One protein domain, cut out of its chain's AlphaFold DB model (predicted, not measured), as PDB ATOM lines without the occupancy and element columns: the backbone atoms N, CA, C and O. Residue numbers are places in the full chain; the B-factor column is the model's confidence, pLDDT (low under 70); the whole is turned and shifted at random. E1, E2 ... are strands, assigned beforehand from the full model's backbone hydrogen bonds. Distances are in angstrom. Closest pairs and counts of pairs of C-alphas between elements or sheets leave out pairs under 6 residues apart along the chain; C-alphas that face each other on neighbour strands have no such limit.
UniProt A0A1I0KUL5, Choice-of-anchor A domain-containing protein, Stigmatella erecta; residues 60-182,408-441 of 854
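Overview. This is residues 60 to 182 and 408 to 441 of the 854 residues of the protein "Choice-of-anchor A domain-containing protein" of Stigmatella erecta (UniProt A0A1I0KUL5). Amid little regular structure, antiparallel sheets E2-E3-E4-E5 and E6-E7-E8-E9 stand partly face to face as a sandwich, the antiparallel ribbon E1-E10 beside them; residues 427-434 stick out. The printed part, all strand, has 157 residues, 49 in ten named strands, E1 to E10, and no named helix. It is compact: radius of gyration of the C-alphas 15.0 A, spans 49 by 43 by 28 A.

Along the chain. E1 is residues 60-63, C-alpha 60 at (134.160, 148.421, 103.327); E2 80-82; E3 91-96; E4 107-112; E5 118-121; E6 136-138; E7 147-151; E8 157-161; E9 167-172; E10 419-425, 20.5 A long, C-alpha 425 at (135.173, 149.289, 112.248).

Arrangement. Both larger sheets are meanders, antiparallel neighbours in a row: N 92 and O 111 are 2.8 A apart, N 150 and O 159 2.9 A. The closest C-alphas of E2 and E6, Val 80 and Ala 136, are 6.8 A apart.

Size, cuts and confidence. Residues 183-407 are cut out; C-alphas 182 and 408 are 18.2 A apart. Links E1-E2 and E5-E6 are long; no printed residue's pLDDT is under 70.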
ATOM      1  N   GLU A  60     133.039 149.185 103.853       94.56
ATOM      2  CA  GLU A  60     134.160 148.421 103.327       94.56
ATOM      3  C   GLU A  60     133.939 148.120 101.839       94.56
ATOM      4  O   GLU A  60     134.586 148.703 100.967       94.56
ATOM      5  N   TRP A  61     132.934 147.292 101.541       96.44
ATOM      6  CA  TRP A  61     132.519 146.957 100.184       96.44
ATOM      7  C   TRP A  61     130.990 146.955 100.027       96.44
ATOM      8  O   TRP A  61     130.215 147.034 100.988       96.44
ATOM      9  N   ALA A  62     130.529 146.941  98.774       98.19
ATOM     10  CA  ALA A  62     129.108 146.842  98.453       98.19
ATOM     11  C   ALA A  62     128.870 146.165  97.097       98.19
ATOM     12  O   ALA A  62     129.236 146.705  96.048       98.19
ATOM     13  N   TRP A  63     128.163 145.035  97.106       98.62
ATOM     14  CA  TRP A  63     127.576 144.462  95.897       98.62
ATOM     15  C   TRP A  63     126.334 145.280  95.537       98.62
ATOM     16  O   TRP A  63     125.398 145.369  96.326       98.62
ATOM     17  N   SER A  64     126.310 145.884  94.349       97.44
ATOM     18  CA  SER A  64     125.195 146.732  93.876       97.44
ATOM     19  C   SER A  64     124.551 146.225  92.580       97.44
ATOM     20  O   SER A  64     123.797 146.945  91.928       97.44
ATOM     21  N   GLY A  65     124.855 144.985  92.194       96.50
ATOM     22  CA  GLY A  65     124.411 144.358  90.955       96.50
ATOM     23  C   GLY A  65     125.472 143.429  90.366       96.50
ATOM     24  O   GLY A  65     126.623 143.422  90.789       96.50
ATOM     25  N   SER A  66     125.074 142.658  89.357       97.00
ATOM     26  CA  SER A  66     125.863 141.574  88.754       97.00
ATOM     27  C   SER A  66     125.770 141.612  87.229       97.00
ATOM     28  O   SER A  66     124.779 142.091  86.679       97.00
ATOM     29  N   LEU A  67     126.746 141.042  86.515       95.94
ATOM     30  CA  LEU A  67     126.600 140.789  85.071       95.94
ATOM     31  C   LEU A  67     125.545 139.702  84.773       95.94
ATOM     32  O   LEU A  67     124.974 139.674  83.680       95.94
ATOM     33  N   LEU A  68     125.247 138.834  85.746       94.69
ATOM     34  CA  LEU A  68     124.180 137.841  85.688       94.69
ATOM     35  C   LEU A  68     122.881 138.449  86.228       94.69
ATOM     36  O   LEU A  68     122.779 138.814  87.401       94.69
ATOM     37  N   MET A  69     121.863 138.530  85.366       96.62
ATOM     38  CA  MET A  69     120.580 139.186  85.662       96.62
ATOM     39  C   MET A  69     120.773 140.634  86.177       96.62
ATOM     40  O   MET A  69     120.360 140.939  87.294       96.62
ATOM     41  N   PRO A  70     121.363 141.549  85.379       97.31
ATOM     42  CA  PRO A  70     121.830 142.867  85.839       97.31
ATOM     43  C   PRO A  70     120.739 143.837  86.293       97.31
ATOM     44  O   PRO A  70     121.045 144.876  86.857       97.31
ATOM     45  N   SER A  71     119.465 143.528  86.041       97.75
ATOM     46  CA  SER A  71     118.347 144.305  86.577       97.75
ATOM     47  C   SER A  71     117.873 143.814  87.950       97.75
ATOM     48  O   SER A  71     116.949 144.407  88.493       97.75
ATOM     49  N   HIS A  72     118.397 142.690  88.452       98.50
ATOM     50  CA  HIS A  72     118.015 142.082  89.730       98.50
ATOM     51  C   HIS A  72     119.080 142.435  90.771       98.50
ATOM     52  O   HIS A  72     119.954 141.621  91.071       98.50
ATOM     53  N   ASP A  73     119.023 143.687  91.222       98.25
ATOM     54  CA  ASP A  73     119.996 144.402  92.056       98.25
ATOM     55  C   ASP A  73     119.436 144.802  93.437       98.25
ATOM     56  O   ASP A  73     120.175 145.282  94.289       98.25
ATOM     57  N   GLN A  74     118.139 144.597  93.682       98.75
ATOM     58  CA  GLN A  74     117.446 144.974  94.918       98.75
ATOM     59  C   GLN A  74     117.397 143.801  95.914       98.75
ATOM     60  O   GLN A  74     117.091 142.680  95.500       98.75
ATOM     61  N   VAL A  75     117.599 144.055  97.215       98.69
ATOM     62  CA  VAL A  75     117.465 143.058  98.303       98.69
ATOM     63  C   VAL A  75     116.568 143.608  99.414       98.69
ATOM     64  O   VAL A  75     116.691 144.771  99.791       98.69
ATOM     65  N   MET A  76     115.643 142.788  99.923       97.56
ATOM     66  CA  MET A  76     114.696 143.156 100.993       97.56
ATOM     67  C   MET A  76     114.307 141.924 101.830       97.56
ATOM     68  O   MET A  76     113.136 141.615 102.028       97.56
ATOM     69  N   MET A  77     115.321 141.167 102.239       97.69
ATOM     70  CA  MET A  77     115.238 139.993 103.110       97.69
ATOM     71  C   MET A  77     116.563 139.867 103.876       97.69
ATOM     72  O   MET A  77     117.566 140.443 103.449       97.69
ATOM     73  N   THR A  78     116.572 139.175 105.017       98.25
ATOM     74  CA  THR A  78     117.801 138.954 105.800       98.25
ATOM     75  C   THR A  78     118.702 137.973 105.043       98.25
ATOM     76  O   THR A  78     118.265 136.836 104.830       98.25
ATOM     77  N   PRO A  79     119.923 138.363 104.627       98.50
ATOM     78  CA  PRO A  79     120.867 137.427 104.024       98.50
ATOM     79  C   PRO A  79     121.267 136.352 105.042       98.50
ATOM     80  O   PRO A  79     121.187 136.574 106.249       98.50
ATOM     81  N   VAL A  80     121.730 135.202 104.563       98.81
ATOM     82  CA  VAL A  80     122.464 134.244 105.404       98.81
ATOM     83  C   VAL A  80     123.937 134.291 105.024       98.81
ATOM     84  O   VAL A  80     124.271 134.621 103.885       98.81
ATOM     85  N   VAL A  81     124.810 133.993 105.981       98.75
ATOM     86  CA  VAL A  81     126.261 133.963 105.779       98.75
ATOM     87  C   VAL A  81     126.771 132.603 106.224       98.75
ATOM     88  O   VAL A  81     126.541 132.204 107.368       98.75
ATOM     89  N   VAL A  82     127.359 131.880 105.274       98.19
ATOM     90  CA  VAL A  82     127.797 130.480 105.362       98.19
ATOM     91  C   VAL A  82     128.911 130.248 104.340       98.19
ATOM     92  O   VAL A  82     128.872 130.810 103.254       98.19
ATOM     93  N   GLU A  83     129.874 129.389 104.643       96.81
ATOM     94  CA  GLU A  83     130.836 128.877 103.655       96.81
ATOM     95  C   GLU A  83     130.097 128.012 102.607       96.81
ATOM     96  O   GLU A  83     129.490 127.006 102.980       96.81
ATOM     97  N   VAL A  84     130.109 128.388 101.314       98.00
ATOM     98  CA  VAL A  84     129.505 127.572 100.235       98.00
ATOM     99  C   VAL A  84     130.514 127.034  99.219       98.00
ATOM    100  O   VAL A  84     130.136 126.209  98.381       98.00
ATOM    101  N   ASN A  85     131.776 127.463  99.255       95.88
ATOM    102  CA  ASN A  85     132.755 127.210  98.196       95.88
ATOM    103  C   ASN A  85     133.969 126.366  98.653       95.88
ATOM    104  O   ASN A  85     134.468 125.545  97.874       95.88
ATOM    105  N   GLY A  86     134.369 126.487  99.921       93.44
ATOM    106  CA  GLY A  86     135.416 125.711 100.585       93.44
ATOM    107  C   GLY A  86     136.804 126.363 100.605       93.44
ATOM    108  O   GLY A  86     137.795 125.633 100.713       93.44
ATOM    109  N   ASP A  87     136.906 127.689 100.464       92.12
ATOM    110  CA  ASP A  87     138.176 128.428 100.541       92.12
ATOM    111  C   ASP A  87     138.523 128.950 101.950       92.12
ATOM    112  O   ASP A  87     139.685 129.285 102.205       92.12
ATOM    113  N   GLY A  88     137.572 128.907 102.889       89.56
ATOM    114  CA  GLY A  88     137.717 129.321 104.286       89.56
ATOM    115  C   GLY A  88     137.141 130.705 104.605       89.56
ATOM    116  O   GLY A  88     137.268 131.151 105.753       89.56
ATOM    117  N   ILE A  89     136.528 131.368 103.620       93.06
ATOM    118  CA  ILE A  89     135.896 132.685 103.745       93.06
ATOM    119  C   ILE A  89     134.369 132.518 103.645       93.06
ATOM    120  O   ILE A  89     133.889 131.882 102.710       93.06
ATOM    121  N   PRO A  90     133.574 133.062 104.584       95.50
ATOM    122  CA  PRO A  90     132.121 132.942 104.513       95.50
ATOM    123  C   PRO A  90     131.505 133.678 103.319       95.50
ATOM    124  O   PRO A  90     131.875 134.800 102.977       95.50
ATOM    125  N   ASP A  91     130.492 133.066 102.715       98.50
ATOM    126  CA  ASP A  91     129.806 133.587 101.539       98.50
ATOM    127  C   ASP A  91     128.431 134.157 101.916       98.50
ATOM    128  O   ASP A  91     127.671 133.582 102.703       98.50
ATOM    129  N   VAL A  92     128.075 135.306 101.335       98.88
ATOM    130  CA  VAL A  92     126.793 135.974 101.591       98.88
ATOM    131  C   VAL A  92     125.753 135.486 100.585       98.88
ATOM    132  O   VAL A  92     125.860 135.735  99.380       98.88
ATOM    133  N   VAL A  93     124.705 134.824 101.081       98.94
ATOM    134  CA  VAL A  93     123.659 134.187 100.272       98.94
ATOM    135  C   VAL A  93     122.314 134.893 100.464       98.94
ATOM    136  O   VAL A  93     121.826 135.074 101.582       98.94
ATOM    137  N   PHE A  94     121.696 135.320  99.359       98.88
ATOM    138  CA  PHE A  94     120.534 136.216  99.387       98.88
ATOM    139  C   PHE A  94     119.643 136.106  98.142       98.88
ATOM    140  O   PHE A  94     120.062 135.667  97.067       98.88
ATOM    141  N   ASN A  95     118.386 136.542  98.280       98.62
ATOM    142  CA  ASN A  95     117.446 136.655  97.168       98.62
ATOM    143  C   ASN A  95     117.437 138.094  96.608       98.62
ATOM    144  O   ASN A  95     117.413 139.062  97.364       98.62
ATOM    145  N   THR A  96     117.385 138.250  95.280       98.75
ATOM    146  CA  THR A  96     117.341 139.563  94.594       98.75
ATOM    147  C   THR A  96     116.112 139.747  93.709       98.75
ATOM    148  O   THR A  96     115.651 138.802  93.063       98.75
ATOM    149  N   PHE A  97     115.608 140.983  93.625       98.62
ATOM    150  CA  PHE A  97     114.497 141.390  92.753       98.62
ATOM    151  C   PHE A  97     114.846 142.572  91.847       98.62
ATOM    152  O   PHE A  97     115.898 143.193  91.972       98.62
ATOM    153  N   SER A  98     113.945 142.859  90.903       98.25
ATOM    154  CA  SER A  98     114.098 143.903  89.890       98.25
ATOM    155  C   SER A  98     113.009 144.962  90.019       98.25
ATOM    156  O   SER A  98     111.821 144.627  90.064       98.25
ATOM    157  N   GLY A  99     113.395 146.241  90.066       97.25
ATOM    158  CA  GLY A  99     112.455 147.342  90.285       97.25
ATOM    159  C   GLY A  99     111.652 147.132  91.571       97.25
ATOM    160  O   GLY A  99     112.236 147.016  92.636       97.25
ATOM    161  N   ALA A 100     110.324 147.045  91.469       96.75
ATOM    162  CA  ALA A 100     109.422 146.819  92.605       96.75
ATOM    163  C   ALA A 100     108.822 145.393  92.658       96.75
ATOM    164  O   ALA A 100     107.820 145.170  93.331       96.75
ATOM    165  N   GLU A 101     109.383 144.413  91.940       96.62
ATOM    166  CA  GLU A 101     108.842 143.040  91.863       96.62
ATOM    167  C   GLU A 101     109.288 142.153  93.054       96.62
ATOM    168  O   GLU A 101     109.708 141.014  92.874       96.62
ATOM    169  N   TYR A 102     109.194 142.656  94.290       95.50
ATOM    170  CA  TYR A 102     109.723 142.014  95.510       95.50
ATOM    171  C   TYR A 102     108.952 140.768  96.009       95.50
ATOM    172  O   TYR A 102     109.184 140.306  97.121       95.50
ATOM    173  N   THR A 103     108.030 140.207  95.217       95.19
ATOM    174  CA  THR A 103     107.146 139.089  95.630       95.19
ATOM    175  C   THR A 103     107.211 137.842  94.741       95.19
ATOM    176  O   THR A 103     106.518 136.866  95.008       95.19
ATOM    177  N   LYS A 104     107.996 137.858  93.654       95.69
ATOM    178  CA  LYS A 104     108.113 136.768  92.660       95.69
ATOM    179  C   LYS A 104     109.308 137.024  91.728       95.69
ATOM    180  O   LYS A 104     109.915 138.086  91.792       95.69
ATOM    181  N   ASN A 105     109.593 136.108  90.795       97.38
ATOM    182  CA  ASN A 105     110.645 136.260  89.773       97.38
ATOM    183  C   ASN A 105     112.059 136.546  90.347       97.38
ATOM    184  O   ASN A 105     112.945 137.008  89.628       97.38
ATOM    185  N   GLY A 106     112.291 136.251  91.628       98.19
ATOM    186  CA  GLY A 106     113.566 136.510  92.280       98.19
ATOM    187  C   GLY A 106     114.688 135.599  91.785       98.19
ATOM    188  O   GLY A 106     114.436 134.529  91.219       98.19
ATOM    189  N   ILE A 107     115.924 136.020  92.041       98.69
ATOM    190  CA  ILE A 107     117.157 135.256  91.804       98.69
ATOM    191  C   ILE A 107     117.836 135.002  93.152       98.69
ATOM    192  O   ILE A 107     118.165 135.966  93.842       98.69
ATOM    193  N   LEU A 108     118.073 133.735  93.493       98.88
ATOM    194  CA  LEU A 108     118.979 133.345  94.578       98.88
ATOM    195  C   LEU A 108     120.434 133.520  94.108       98.88
ATOM    196  O   LEU A 108     120.752 133.161  92.967       98.88
ATOM    197  N   ARG A 109     121.299 134.081  94.954       98.69
ATOM    198  CA  ARG A 109     122.720 134.355  94.675       98.69
ATOM    199  C   ARG A 109     123.598 133.975  95.862       98.69
ATOM    200  O   ARG A 109     123.128 134.071  96.993       98.69
ATOM    201  N   ALA A 110     124.864 133.684  95.580       98.81
ATOM    202  CA  ALA A 110     125.962 133.758  96.539       98.81
ATOM    203  C   ALA A 110     127.050 134.710  96.015       98.81
ATOM    204  O   ALA A 110     127.334 134.731  94.808       98.81
ATOM    205  N   ILE A 111     127.645 135.485  96.919       98.81
ATOM    206  CA  ILE A 111     128.821 136.334  96.678       98.81
ATOM    207  C   ILE A 111     129.860 136.064  97.769       98.81
ATOM    208  O   ILE A 111     129.469 135.773  98.899       98.81
ATOM    209  N   SER A 112     131.148 136.187  97.456       98.00
ATOM    210  CA  SER A 112     132.205 135.992  98.458       98.00
ATOM    211  C   SER A 112     132.215 137.124  99.482       98.00
ATOM    212  O   SER A 112     132.077 138.292  99.108       98.00
ATOM    213  N   GLY A 113     132.405 136.797 100.761       96.69
ATOM    214  CA  GLY A 113     132.496 137.783 101.835       96.69
ATOM    215  C   GLY A 113     133.747 138.675 101.797       96.69
ATOM    216  O   GLY A 113     133.704 139.797 102.289       96.69
ATOM    217  N   ASN A 114     134.817 138.243 101.119       92.56
ATOM    218  CA  ASN A 114     136.086 138.982 101.007       92.56
ATOM    219  C   ASN A 114     135.984 140.312 100.228       92.56
ATOM    220  O   ASN A 114     136.734 141.246 100.489       92.56
ATOM    221  N   ASP A 115     135.134 140.391  99.199       93.12
ATOM    222  CA  ASP A 115     134.995 141.602  98.363       93.12
ATOM    223  C   ASP A 115     133.622 141.767  97.680       93.12
ATOM    224  O   ASP A 115     133.403 142.718  96.918       93.12
ATOM    225  N   GLY A 116     132.688 140.846  97.924       96.75
ATOM    226  CA  GLY A 116     131.372 140.829  97.302       96.75
ATOM    227  C   GLY A 116     131.342 140.376  95.839       96.75
ATOM    228  O   GLY A 116     130.348 140.662  95.167       96.75
ATOM    229  N   HIS A 117     132.369 139.711  95.292       96.75
ATOM    230  CA  HIS A 117     132.302 139.215  93.908       96.75
ATOM    231  C   HIS A 117     131.275 138.078  93.720       96.75
ATOM    232  O   HIS A 117     131.055 137.256  94.607       96.75
ATOM    233  N   ASP A 118     130.641 138.019  92.540       97.88
ATOM    234  CA  ASP A 118     129.656 136.979  92.201       97.88
ATOM    235  C   ASP A 118     130.296 135.576  92.176       97.88
ATOM    236  O   ASP A 118     131.143 135.308  91.320       97.88
ATOM    237  N   LEU A 119     129.810 134.657  93.017       98.19
ATOM    238  CA  LEU A 119     130.160 133.231  92.950       98.19
ATOM    239  C   LEU A 119     129.210 132.489  92.005       98.19
ATOM    240  O   LEU A 119     129.627 131.889  91.011       98.19
ATOM    241  N   TRP A 120     127.904 132.567  92.281       98.25
ATOM    242  CA  TRP A 120     126.865 131.961  91.449       98.25
ATOM    243  C   TRP A 120     125.504 132.657  91.587       98.25
ATOM    244  O   TRP A 120     125.223 133.386  92.539       98.25
ATOM    245  N   ALA A 121     124.627 132.426  90.603       98.38
ATOM    246  CA  ALA A 121     123.260 132.942  90.590       98.38
ATOM    247  C   ALA A 121     122.289 131.959  89.911       98.38
ATOM    248  O   ALA A 121     122.511 131.528  88.774       98.38
ATOM    249  N   VAL A 122     121.170 131.654  90.572       98.56
ATOM    250  CA  VAL A 122     120.132 130.735  90.076       98.56
ATOM    251  C   VAL A 122     119.282 131.434  89.013       98.56
ATOM    252  O   VAL A 122     118.270 132.076  89.295       98.56
ATOM    253  N   THR A 123     119.714 131.347  87.754       97.31
ATOM    254  CA  THR A 123     119.098 132.095  86.642       97.31
ATOM    255  C   THR A 123     117.937 131.382  85.939       97.31
ATOM    256  O   THR A 123     117.175 132.048  85.226       97.31
ATOM    257  N   ASP A 124     117.739 130.077  86.156       97.81
ATOM    258  CA  ASP A 124     116.682 129.276  85.514       97.81
ATOM    259  C   ASP A 124     115.266 129.832  85.819       97.81
ATOM    260  O   ASP A 124     114.873 129.934  86.984       97.81
ATOM    261  N   PRO A 125     114.453 130.181  84.798       96.81
ATOM    262  CA  PRO A 125     113.054 130.574  84.974       96.81
ATOM    263  C   PRO A 125     112.171 129.564  85.733       96.81
ATOM    264  O   PRO A 125     111.164 129.971  86.314       96.81
ATOM    265  N   ALA A 126     112.519 128.272  85.754       96.75
ATOM    266  CA  ALA A 126     111.800 127.242  86.513       96.75
ATOM    267  C   ALA A 126     112.154 127.209  88.017       96.75
ATOM    268  O   ALA A 126     111.458 126.554  88.799       96.75
ATOM    269  N   GLN A 127     113.214 127.912  88.429       97.69
ATOM    270  CA  GLN A 127     113.786 127.886  89.785       97.69
ATOM    271  C   GLN A 127     113.693 129.251  90.489       97.69
ATOM    272  O   GLN A 127     114.340 129.484  91.505       97.69
ATOM    273  N   ARG A 128     112.878 130.170  89.953       98.12
ATOM    274  CA  ARG A 128     112.696 131.518  90.506       98.12
ATOM    275  C   ARG A 128     112.093 131.483  91.905       98.12
ATOM    276  O   ARG A 128     111.095 130.802  92.153       98.12
ATOM    277  N   VAL A 129     112.670 132.299  92.776       98.25
ATOM    278  CA  VAL A 129     112.322 132.423  94.196       98.25
ATOM    279  C   VAL A 129     111.348 133.577  94.441       98.25
ATOM    280  O   VAL A 129     111.110 134.412  93.559       98.25
ATOM    281  N   ASN A 130     110.766 133.628  95.635       97.75
ATOM    282  CA  ASN A 130     110.125 134.825  96.157       97.75
ATOM    283  C   ASN A 130     111.205 135.677  96.853       97.75
ATOM    284  O   ASN A 130     111.746 135.252  97.869       97.75
ATOM    285  N   PRO A 131     111.558 136.856  96.318       97.50
ATOM    286  CA  PRO A 131     112.710 137.611  96.795       97.50
ATOM    287  C   PRO A 131     112.469 138.423  98.074       97.50
ATOM    288  O   PRO A 131     113.428 138.954  98.622       97.50
ATOM    289  N   GLY A 132     111.224 138.496  98.558       96.06
ATOM    290  CA  GLY A 132     110.897 138.964  99.908       96.06
ATOM    291  C   GLY A 132     110.796 137.832 100.939       96.06
ATOM    292  O   GLY A 132     110.475 138.087 102.097       96.06
ATOM    293  N   ALA A 133     111.024 136.576 100.544       96.75
ATOM    294  CA  ALA A 133     111.188 135.481 101.491       96.75
ATOM    295  C   ALA A 133     112.635 135.415 101.993       96.75
ATOM    296  O   ALA A 133     113.578 135.793 101.291       96.75
ATOM    297  N   ASN A 134     112.796 134.918 103.215       97.31
ATOM    298  CA  ASN A 134     114.093 134.726 103.845       97.31
ATOM    299  C   ASN A 134     114.645 133.326 103.523       97.31
ATOM    300  O   ASN A 134     113.951 132.482 102.949       97.31
ATOM    301  N   ILE A 135     115.907 133.101 103.876       98.00
ATOM    302  CA  ILE A 135     116.659 131.873 103.597       98.00
ATOM    303  C   ILE A 135     116.999 131.177 104.925       98.00
ATOM    304  O   ILE A 135     117.122 131.838 105.959       98.00
ATOM    305  N   ALA A 136     117.166 129.855 104.879       98.75
ATOM    306  CA  ALA A 136     118.027 129.130 105.812       98.75
ATOM    307  C   ALA A 136     119.101 128.369 105.026       98.75
ATOM    308  O   ALA A 136     118.835 127.904 103.914       98.75
ATOM    309  N   ALA A 137     120.290 128.244 105.604       98.75
ATOM    310  CA  ALA A 137     121.384 127.445 105.081       98.75
ATOM    311  C   ALA A 137     122.044 126.597 106.181       98.75
ATOM    312  O   ALA A 137     121.832 126.833 107.371       98.75
ATOM    313  N   GLY A 138     122.798 125.580 105.774       98.25
ATOM    314  CA  GLY A 138     123.419 124.589 106.657       98.25
ATOM    315  C   GLY A 138     123.348 123.183 106.060       98.25
ATOM    316  O   GLY A 138     122.560 122.947 105.147       98.25
ATOM    317  N   ASP A 139     124.170 122.265 106.560       97.81
ATOM    318  CA  ASP A 139     124.170 120.859 106.134       97.81
ATOM    319  C   ASP A 139     122.879 120.172 106.626       97.81
ATOM    320  O   ASP A 139     122.588 120.166 107.832       97.81
ATOM    321  N   ILE A 140     122.069 119.631 105.703       97.19
ATOM    322  CA  ILE A 140     120.816 118.937 106.049       97.19
ATOM    323  C   ILE A 140     120.834 117.424 105.797       97.19
ATOM    324  O   ILE A 140     119.933 116.733 106.292       97.19
ATOM    325  N   ASP A 141     121.817 116.877 105.073       95.00
ATOM    326  CA  ASP A 141     121.910 115.429 104.798       95.00
ATOM    327  C   ASP A 141     123.208 114.722 105.255       95.00
ATOM    328  O   ASP A 141     123.258 113.487 105.243       95.00
ATOM    329  N   ASN A 142     124.121 115.470 105.882       94.94
ATOM    330  CA  ASN A 142     125.418 115.088 106.460       94.94
ATOM    331  C   ASN A 142     126.487 114.701 105.420       94.94
ATOM    332  O   ASN A 142     127.217 113.720 105.623       94.94
ATOM    333  N   ASP A 143     126.594 115.441 104.311       95.50
ATOM    334  CA  ASP A 143     127.690 115.276 103.341       95.50
ATOM    335  C   ASP A 143     128.907 116.193 103.597       95.50
ATOM    336  O   ASP A 143     129.997 115.914 103.081       95.50
ATOM    337  N   GLY A 144     128.768 117.187 104.486       95.56
ATOM    338  CA  GLY A 144     129.808 118.153 104.846       95.56
ATOM    339  C   GLY A 144     129.784 119.454 104.037       95.56
ATOM    340  O   GLY A 144     130.741 120.225 104.123       95.56
ATOM    341  N   LEU A 145     128.735 119.695 103.246       97.44
ATOM    342  CA  LEU A 145     128.460 120.947 102.541       97.44
ATOM    343  C   LEU A 145     127.124 121.538 103.015       97.44
ATOM    344  O   LEU A 145     126.285 120.843 103.580       97.44
ATOM    345  N   VAL A 146     126.910 122.838 102.787       98.31
ATOM    346  CA  VAL A 146     125.653 123.499 103.169       98.31
ATOM    347  C   VAL A 146     124.613 123.473 102.051       98.31
ATOM    348  O   VAL A 146     124.876 123.869 100.913       98.31
ATOM    349  N   GLU A 147     123.383 123.107 102.399       98.62
ATOM    350  CA  GLU A 147     122.210 123.392 101.582       98.62
ATOM    351  C   GLU A 147     121.742 124.830 101.774       98.62
ATOM    352  O   GLU A 147     121.972 125.451 102.810       98.62
ATOM    353  N   ILE A 148     121.008 125.341 100.785       98.81
ATOM    354  CA  ILE A 148     120.349 126.644 100.825       98.81
ATOM    355  C   ILE A 148     118.861 126.450 100.526       98.81
ATOM    356  O   ILE A 148     118.480 126.130  99.399       98.81
ATOM    357  N   CYS A 149     118.002 126.671 101.518       98.75
ATOM    358  CA  CYS A 149     116.549 126.554 101.405       98.75
ATOM    359  C   CYS A 149     115.862 127.928 101.406       98.75
ATOM    360  O   CYS A 149     116.175 128.814 102.198       98.75
ATOM    361  N   THR A 150     114.887 128.102 100.513       98.31
ATOM    362  CA  THR A 150     114.191 129.372 100.240       98.31
ATOM    363  C   THR A 150     112.789 129.111  99.670       98.31
ATOM    364  O   THR A 150     112.432 127.979  99.335       98.31
ATOM    365  N   VAL A 151     111.953 130.143  99.551       98.06
ATOM    366  CA  VAL A 151     110.572 130.008  99.052       98.06
ATOM    367  C   VAL A 151     110.512 130.262  97.540       98.06
ATOM    368  O   VAL A 151     111.063 131.238  97.036       98.06
ATOM    369  N   GLY A 152     109.803 129.413  96.792       97.56
ATOM    370  CA  GLY A 152     109.571 129.588  95.352       97.56
ATOM    371  C   GLY A 152     108.682 130.796  95.017       97.56
ATOM    372  O   GLY A 152     107.844 131.210  95.815       97.56
ATOM    373  N   GLN A 153     108.806 131.347  93.804       96.38
ATOM    374  CA  GLN A 153     108.166 132.611  93.375       96.38
ATOM    375  C   GLN A 153     106.632 132.695  93.486       96.38
ATOM    376  O   GLN A 153     106.073 133.780  93.359       96.38
ATOM    377  N   ASN A 154     105.946 131.567  93.663       93.94
ATOM    378  CA  ASN A 154     104.490 131.495  93.835       93.94
ATOM    379  C   ASN A 154     104.073 131.408  95.319       93.94
ATOM    380  O   ASN A 154     102.887 131.280  95.619       93.94
ATOM    381  N   ALA A 155     105.046 131.450  96.237       94.81
ATOM    382  CA  ALA A 155     104.889 131.353  97.687       94.81
ATOM    383  C   ALA A 155     104.204 130.072  98.208       94.81
ATOM    384  O   ALA A 155     103.749 130.043  99.348       94.81
ATOM    385  N   ASN A 156     104.134 129.016  97.393       94.81
ATOM    386  CA  ASN A 156     103.541 127.716  97.731       94.81
ATOM    387  C   ASN A 156     104.507 126.528  97.516       94.81
ATOM    388  O   ASN A 156     104.078 125.377  97.422       94.81
ATOM    389  N   GLU A 157     105.804 126.814  97.381       96.12
ATOM    390  CA  GLU A 157     106.872 125.829  97.214       96.12
ATOM    391  C   GLU A 157     108.047 126.181  98.134       96.12
ATOM    392  O   GLU A 157     108.461 127.340  98.185       96.12
ATOM    393  N   LEU A 158     108.606 125.176  98.805       98.12
ATOM    394  CA  LEU A 158     109.960 125.191  99.355       98.12
ATOM    395  C   LEU A 158     110.909 124.728  98.241       98.12
ATOM    396  O   LEU A 158     110.675 123.682  97.629       98.12
ATOM    397  N   LEU A 159     111.961 125.496  97.973       98.56
ATOM    398  CA  LEU A 159     113.047 125.141  97.061       98.56
ATOM    399  C   LEU A 159     114.333 125.031  97.878       98.56
ATOM    400  O   LEU A 159     114.665 125.972  98.596       98.56
ATOM    401  N   CYS A 160     115.049 123.917  97.752       98.69
ATOM    402  CA  CYS A 160     116.342 123.725  98.401       98.69
ATOM    403  C   CYS A 160     117.409 123.390  97.358       98.69
ATOM    404  O   CYS A 160     117.160 122.634  96.412       98.69
ATOM    405  N   PHE A 161     118.578 123.992  97.527       98.88
ATOM    406  CA  PHE A 161     119.694 123.987  96.593       98.88
ATOM    407  C   PHE A 161     120.952 123.444  97.280       98.88
ATOM    408  O   PHE A 161     121.133 123.676  98.470       98.88
ATOM    409  N   GLU A 162     121.809 122.755  96.528       98.62
ATOM    410  CA  GLU A 162     123.177 122.425  96.950       98.62
ATOM    411  C   GLU A 162     123.995 123.727  97.113       98.62
ATOM    412  O   GLU A 162     123.668 124.746  96.490       98.62
ATOM    413  N   ASN A 163     125.130 123.669  97.815       98.25
ATOM    414  CA  ASN A 163     126.106 124.766  97.960       98.25
ATOM    415  C   ASN A 163     126.510 125.467  96.638       98.25
ATOM    416  O   ASN A 163     126.832 126.651  96.615       98.25
ATOM    417  N   THR A 164     126.456 124.748  95.511       98.25
ATOM    418  CA  THR A 164     126.746 125.250  94.151       98.25
ATOM    419  C   THR A 164     125.593 126.016  93.479       98.25
ATOM    420  O   THR A 164     125.701 126.395  92.310       98.25
ATOM    421  N   GLY A 165     124.455 126.196  94.157       98.12
ATOM    422  CA  GLY A 165     123.239 126.783  93.584       98.12
ATOM    423  C   GLY A 165     122.474 125.847  92.632       98.12
ATOM    424  O   GLY A 165     121.556 126.284  91.934       98.12
ATOM    425  N   ALA A 166     122.825 124.559  92.574       98.56
ATOM    426  CA  ALA A 166     122.052 123.543  91.860       98.56
ATOM    427  C   ALA A 166     120.803 123.143  92.669       98.56
ATOM    428  O   ALA A 166     120.874 123.018  93.883       98.56
ATOM    429  N   LEU A 167     119.644 122.933  92.034       98.62
ATOM    430  CA  LEU A 167     118.417 122.552  92.752       98.62
ATOM    431  C   LEU A 167     118.487 121.096  93.257       98.62
ATOM    432  O   LEU A 167     118.373 120.173  92.448       98.62
ATOM    433  N   LYS A 168     118.572 120.913  94.582       98.31
ATOM    434  CA  LYS A 168     118.569 119.615  95.283       98.31
ATOM    435  C   LYS A 168     117.164 119.003  95.282       98.31
ATOM    436  O   LYS A 168     116.959 117.888  94.800       98.31
ATOM    437  N   PHE A 169     116.150 119.761  95.723       98.50
ATOM    438  CA  PHE A 169     114.738 119.355  95.628       98.50
ATOM    439  C   PHE A 169     113.742 120.528  95.644       98.50
ATOM    440  O   PHE A 169     114.084 121.686  95.883       98.50
ATOM    441  N   ARG A 170     112.462 120.204  95.409       97.81
ATOM    442  CA  ARG A 170     111.320 121.082  95.701       97.81
ATOM    443  C   ARG A 170     110.221 120.337  96.451       97.81
ATOM    444  O   ARG A 170     109.927 119.189  96.120       97.81
ATOM    445  N   ALA A 171     109.579 121.016  97.393       98.00
ATOM    446  CA  ALA A 171     108.418 120.526  98.127       98.00
ATOM    447  C   ALA A 171     107.255 121.523  98.011       98.00
ATOM    448  O   ALA A 171     107.472 122.728  97.913       98.00
ATOM    449  N   VAL A 172     106.014 121.036  98.016       96.62
ATOM    450  CA  VAL A 172     104.816 121.894  98.007       96.62
ATOM    451  C   VAL A 172     104.433 122.213  99.449       96.62
ATOM    452  O   VAL A 172     104.301 121.290 100.253       96.62
ATOM    453  N   THR A 173     104.229 123.490  99.771       94.94
ATOM    454  CA  THR A 173     103.747 123.906 101.096       94.94
ATOM    455  C   THR A 173     102.222 123.830 101.168       94.94
ATOM    456  O   THR A 173     101.509 124.036 100.181       94.94
ATOM    457  N   SER A 174     101.694 123.547 102.356       93.06
ATOM    458  CA  SER A 174     100.254 123.491 102.626       93.06
ATOM    459  C   SER A 174      99.648 124.881 102.829       93.06
ATOM    460  O   SER A 174      98.434 125.050 102.703       93.06
ATOM    461  N   GLN A 175     100.478 125.874 103.164       90.12
ATOM    462  CA  GLN A 175     100.095 127.274 103.374       90.12
ATOM    463  C   GLN A 175     101.050 128.228 102.635       90.12
ATOM    464  O   GLN A 175     102.182 127.871 102.309       90.12
ATOM    465  N   THR A 176     100.585 129.445 102.337       91.06
ATOM    466  CA  THR A 176     101.356 130.438 101.570       91.06
ATOM    467  C   THR A 176     102.435 131.104 102.429       91.06
ATOM    468  O   THR A 176     102.119 131.753 103.422       91.06
ATOM    469  N   ALA A 177     103.697 131.020 102.006       90.62
ATOM    470  CA  ALA A 177     104.874 131.487 102.742       90.62
ATOM    471  C   ALA A 177     105.507 132.764 102.136       90.62
ATOM    472  O   ALA A 177     106.723 132.849 102.012       90.62
ATOM    473  N   ASN A 178     104.693 133.757 101.737       87.81
ATOM    474  CA  ASN A 178     105.115 134.936 100.941       87.81
ATOM    475  C   ASN A 178     106.421 135.606 101.394       87.81
ATOM    476  O   ASN A 178     107.253 135.943 100.564       87.81
ATOM    477  N   TYR A 179     106.574 135.815 102.696       90.19
ATOM    478  CA  TYR A 179     107.756 136.437 103.296       90.19
ATOM    479  C   TYR A 179     108.338 135.527 104.392       90.19
ATOM    480  O   TYR A 179     108.927 135.989 105.366       90.19
ATOM    481  N   GLY A 180     108.074 134.220 104.289       90.75
ATOM    482  CA  GLY A 180     108.471 133.253 105.303       90.75
ATOM    483  C   GLY A 180     109.987 133.091 105.372       90.75
ATOM    484  O   GLY A 180     110.683 133.312 104.381       90.75
ATOM    485  N   ALA A 181     110.482 132.681 106.533       95.56
ATOM    486  CA  ALA A 181     111.789 132.053 106.653       95.56
ATOM    487  C   ALA A 181     111.597 130.537 106.767       95.56
ATOM    488  O   ALA A 181     110.767 130.094 107.569       95.56
ATOM    489  N   PRO A 182     112.356 129.735 106.009       98.06
ATOM    490  CA  PRO A 182     112.735 128.410 106.459       98.06
ATOM    491  C   PRO A 182     113.552 128.522 107.759       98.06
ATOM    492  O   PRO A 182     114.208 129.538 107.997       98.06
ATOM    493  N   PRO A 408     121.381 144.337 103.826       98.44
ATOM    494  CA  PRO A 408     120.651 144.368 102.556       98.44
ATOM    495  C   PRO A 408     120.101 145.772 102.244       98.44
ATOM    496  O   PRO A 408     119.859 146.566 103.153       98.44
ATOM    497  N   ALA A 409     119.886 146.104 100.967       98.50
ATOM    498  CA  ALA A 409     119.331 147.394 100.545       98.50
ATOM    499  C   ALA A 409     118.539 147.346  99.224       98.50
ATOM    500  O   ALA A 409     118.809 146.556  98.314       98.50
ATOM    501  N   ASN A 410     117.585 148.268  99.080       98.62
ATOM    502  CA  ASN A 410     116.802 148.466  97.861       98.62
ATOM    503  C   ASN A 410     116.300 149.917  97.750       98.62
ATOM    504  O   ASN A 410     115.933 150.544  98.739       98.62
ATOM    505  N   ASN A 411     116.234 150.449  96.528       98.00
ATOM    506  CA  ASN A 411     115.866 151.840  96.258       98.00
ATOM    507  C   ASN A 411     114.597 152.008  95.403       98.00
ATOM    508  O   ASN A 411     114.336 153.089  94.870       98.00
ATOM    509  N   TYR A 412     113.769 150.961  95.301       97.75
ATOM    510  CA  TYR A 412     112.510 151.010  94.545       97.75
ATOM    511  C   TYR A 412     111.464 151.965  95.150       97.75
ATOM    512  O   TYR A 412     110.616 152.485  94.421       97.75
ATOM    513  N   ALA A 413     111.513 152.178  96.471       97.56
ATOM    514  CA  ALA A 413     110.601 153.047  97.216       97.56
ATOM    515  C   ALA A 413     111.254 154.375  97.648       97.56
ATOM    516  O   ALA A 413     110.622 155.430  97.556       97.56
ATOM    517  N   PHE A 414     112.520 154.336  98.078       97.94
ATOM    518  CA  PHE A 414     113.259 155.481  98.623       97.94
ATOM    519  C   PHE A 414     114.614 155.643  97.933       97.94
ATOM    520  O   PHE A 414     115.246 154.668  97.543       97.94
ATOM    521  N   GLN A 415     115.088 156.882  97.775       96.75
ATOM    522  CA  GLN A 415     116.365 157.137  97.107       96.75
ATOM    523  C   GLN A 415     117.549 156.746  98.005       96.75
ATOM    524  O   GLN A 415     117.834 157.426  98.988       96.75
ATOM    525  N   GLY A 416     118.300 155.722  97.599       96.81
ATOM    526  CA  GLY A 416     119.519 155.297  98.280       96.81
ATOM    527  C   GLY A 416     120.231 154.138  97.569       96.81
ATOM    528  O   GLY A 416     120.088 154.002  96.347       96.81
ATOM    529  N   PRO A 417     121.033 153.346  98.304       97.44
ATOM    530  CA  PRO A 417     121.771 152.202  97.767       97.44
ATOM    531  C   PRO A 417     120.865 150.994  97.470       97.44
ATOM    532  O   PRO A 417     119.688 150.973  97.824       97.44
ATOM    533  N   THR A 418     121.452 149.981  96.841       97.94
ATOM    534  CA  THR A 418     120.845 148.685  96.504       97.94
ATOM    535  C   THR A 418     121.804 147.555  96.876       97.94
ATOM    536  O   THR A 418     122.971 147.817  97.175       97.94
ATOM    537  N   GLY A 419     121.326 146.313  96.836       98.50
ATOM    538  CA  GLY A 419     122.158 145.122  96.941       98.50
ATOM    539  C   GLY A 419     122.539 144.765  98.375       98.50
ATOM    540  O   GLY A 419     121.679 144.744  99.255       98.50
ATOM    541  N   ILE A 420     123.819 144.470  98.594       98.81
ATOM    542  CA  ILE A 420     124.418 144.154  99.897       98.81
ATOM    543  C   ILE A 420     125.500 145.195 100.193       98.81
ATOM    544  O   ILE A 420     126.262 145.581  99.306       98.81
ATOM    545  N   ARG A 421     125.579 145.650 101.442       98.56
ATOM    546  CA  ARG A 421     126.626 146.551 101.943       98.56
ATOM    547  C   ARG A 421     127.272 145.933 103.168       98.56
ATOM    548  O   ARG A 421     126.537 145.508 104.055       98.56
ATOM    549  N   VAL A 422     128.596 145.962 103.235       98.50
ATOM    550  CA  VAL A 422     129.360 145.508 104.400       98.50
ATOM    551  C   VAL A 422     130.048 146.695 105.063       98.50
ATOM    552  O   VAL A 422     130.555 147.600 104.393       98.50
ATOM    553  N   PHE A 423     129.984 146.722 106.391       97.81
ATOM    554  CA  PHE A 423     130.627 147.727 107.226       97.81
ATOM    555  C   PHE A 423     131.432 147.045 108.324       97.81
ATOM    556  O   PHE A 423     130.888 146.208 109.038       97.81
ATOM    557  N   ARG A 424     132.662 147.500 108.508       93.50
ATOM    558  CA  ARG A 424     133.595 147.108 109.572       93.50
ATOM    559  C   ARG A 424     133.896 148.323 110.449       93.50
ATOM    560  O   ARG A 424     133.612 149.455 110.025       93.50
ATOM    561  N   ASP A 425     134.514 148.143 111.616       91.25
ATOM    562  CA  ASP A 425     135.173 149.289 112.248       91.25
ATOM    563  C   ASP A 425     136.387 149.709 111.419       91.25
ATOM    564  O   ASP A 425     137.164 148.896 110.935       91.25
ATOM    565  N   LYS A 426     136.574 151.010 111.258       86.94
ATOM    566  CA  LYS A 426     137.661 151.569 110.455       86.94
ATOM    567  C   LYS A 426     139.066 151.221 110.943       86.94
ATOM    568  O   LYS A 426     140.008 151.318 110.153       86.94
ATOM    569  N   ARG A 427     139.204 150.889 112.227       81.50
ATOM    570  CA  ARG A 427     140.456 150.457 112.856       81.50
ATOM    571  C   ARG A 427     140.511 148.957 113.123       81.50
ATOM    572  O   ARG A 427     141.402 148.506 113.836       81.50
ATOM    573  N   ASP A 428     139.525 148.214 112.622       80.69
ATOM    574  CA  ASP A 428     139.420 146.769 112.824       80.69
ATOM    575  C   ASP A 428     139.469 146.426 114.330       80.69
ATOM    576  O   ASP A 428     140.142 145.510 114.790       80.69
ATOM    577  N   GLY A 429     138.795 147.278 115.118       82.56
ATOM    578  CA  GLY A 429     138.802 147.293 116.584       82.56
ATOM    579  C   GLY A 429     137.475 146.883 117.227       82.56
ATOM    580  O   GLY A 429     137.265 147.160 118.409       82.56
ATOM    581  N   TRP A 430     136.566 146.270 116.465       89.56
ATOM    582  CA  TRP A 430     135.418 145.552 117.023       89.56
ATOM    583  C   TRP A 430     135.842 144.138 117.418       89.56
ATOM    584  O   TRP A 430     136.636 143.511 116.725       89.56
ATOM    585  N   VAL A 431     135.318 143.634 118.536       89.31
ATOM    586  CA  VAL A 431     135.691 142.303 119.042       89.31
ATOM    587  C   VAL A 431     135.322 141.182 118.071       89.31
ATOM    588  O   VAL A 431     134.330 141.265 117.345       89.31
ATOM    589  N   ASN A 432     136.107 140.104 118.124       88.56
ATOM    590  CA  ASN A 432     135.958 138.951 117.239       88.56
ATOM    591  C   ASN A 432     134.533 138.360 117.291       88.56
ATOM    592  O   ASN A 432     133.931 138.343 118.367       88.56
ATOM    593  N   THR A 433     134.006 137.810 116.189       91.81
ATOM    594  CA  THR A 433     132.676 137.153 116.150       91.81
ATOM    595  C   THR A 433     132.700 135.760 115.493       91.81
ATOM    596  O   THR A 433     133.759 135.152 115.359       91.81
ATOM    597  N   ARG A 434     131.531 135.165 115.201       93.38
ATOM    598  CA  ARG A 434     131.417 133.893 114.459       93.38
ATOM    599  C   ARG A 434     131.222 134.130 112.968       93.38
ATOM    600  O   ARG A 434     130.542 135.078 112.583       93.38
ATOM    601  N   ARG A 435     131.682 133.174 112.163       94.38
ATOM    602  CA  ARG A 435     131.623 133.134 110.687       94.38
ATOM    603  C   ARG A 435     130.264 132.791 110.090       94.38
ATOM    604  O   ARG A 435     130.118 132.746 108.872       94.38
ATOM    605  N   ILE A 436     129.271 132.492 110.929       97.06
ATOM    606  CA  ILE A 436     128.006 131.918 110.474       97.06
ATOM    607  C   ILE A 436     126.769 132.610 111.045       97.06
ATOM    608  O   ILE A 436     126.548 132.666 112.256       97.06
ATOM    609  N   TRP A 437     125.894 133.033 110.131       98.56
ATOM    610  CA  TRP A 437     124.515 133.427 110.406       98.56
ATOM    611  C   TRP A 437     123.592 132.649 109.465       98.56
ATOM    612  O   TRP A 437     123.346 133.055 108.330       98.56
ATOM    613  N   ASN A 438     123.095 131.497 109.917       98.56
ATOM    614  CA  ASN A 438     122.541 130.493 109.005       98.56
ATOM    615  C   ASN A 438     121.046 130.658 108.667       98.56
ATOM    616  O   ASN A 438     120.589 130.066 107.696       98.56
ATOM    617  N   GLN A 439     120.263 131.416 109.445       98.50
ATOM    618  CA  GLN A 439     118.809 131.551 109.242       98.50
ATOM    619  C   GLN A 439     118.240 132.855 109.824       98.50
ATOM    620  O   GLN A 439     118.895 133.548 110.599       98.50
ATOM    621  N   HIS A 440     116.990 133.200 109.495       98.06
ATOM    622  CA  HIS A 440     116.340 134.407 110.039       98.06
ATOM    623  C   HIS A 440     116.137 134.338 111.559       98.06
ATOM    624  O   HIS A 440     116.422 135.297 112.273       98.06
ATOM    625  N   ALA A 441     115.649 133.203 112.062       97.50
ATOM    626  CA  ALA A 441     115.437 132.945 113.485       97.50
ATOM    627  C   ALA A 441     116.718 132.383 114.135       97.50
ATOM    628  O   ALA A 441     116.754 131.234 114.568       97.50
TER     629      ALA A 441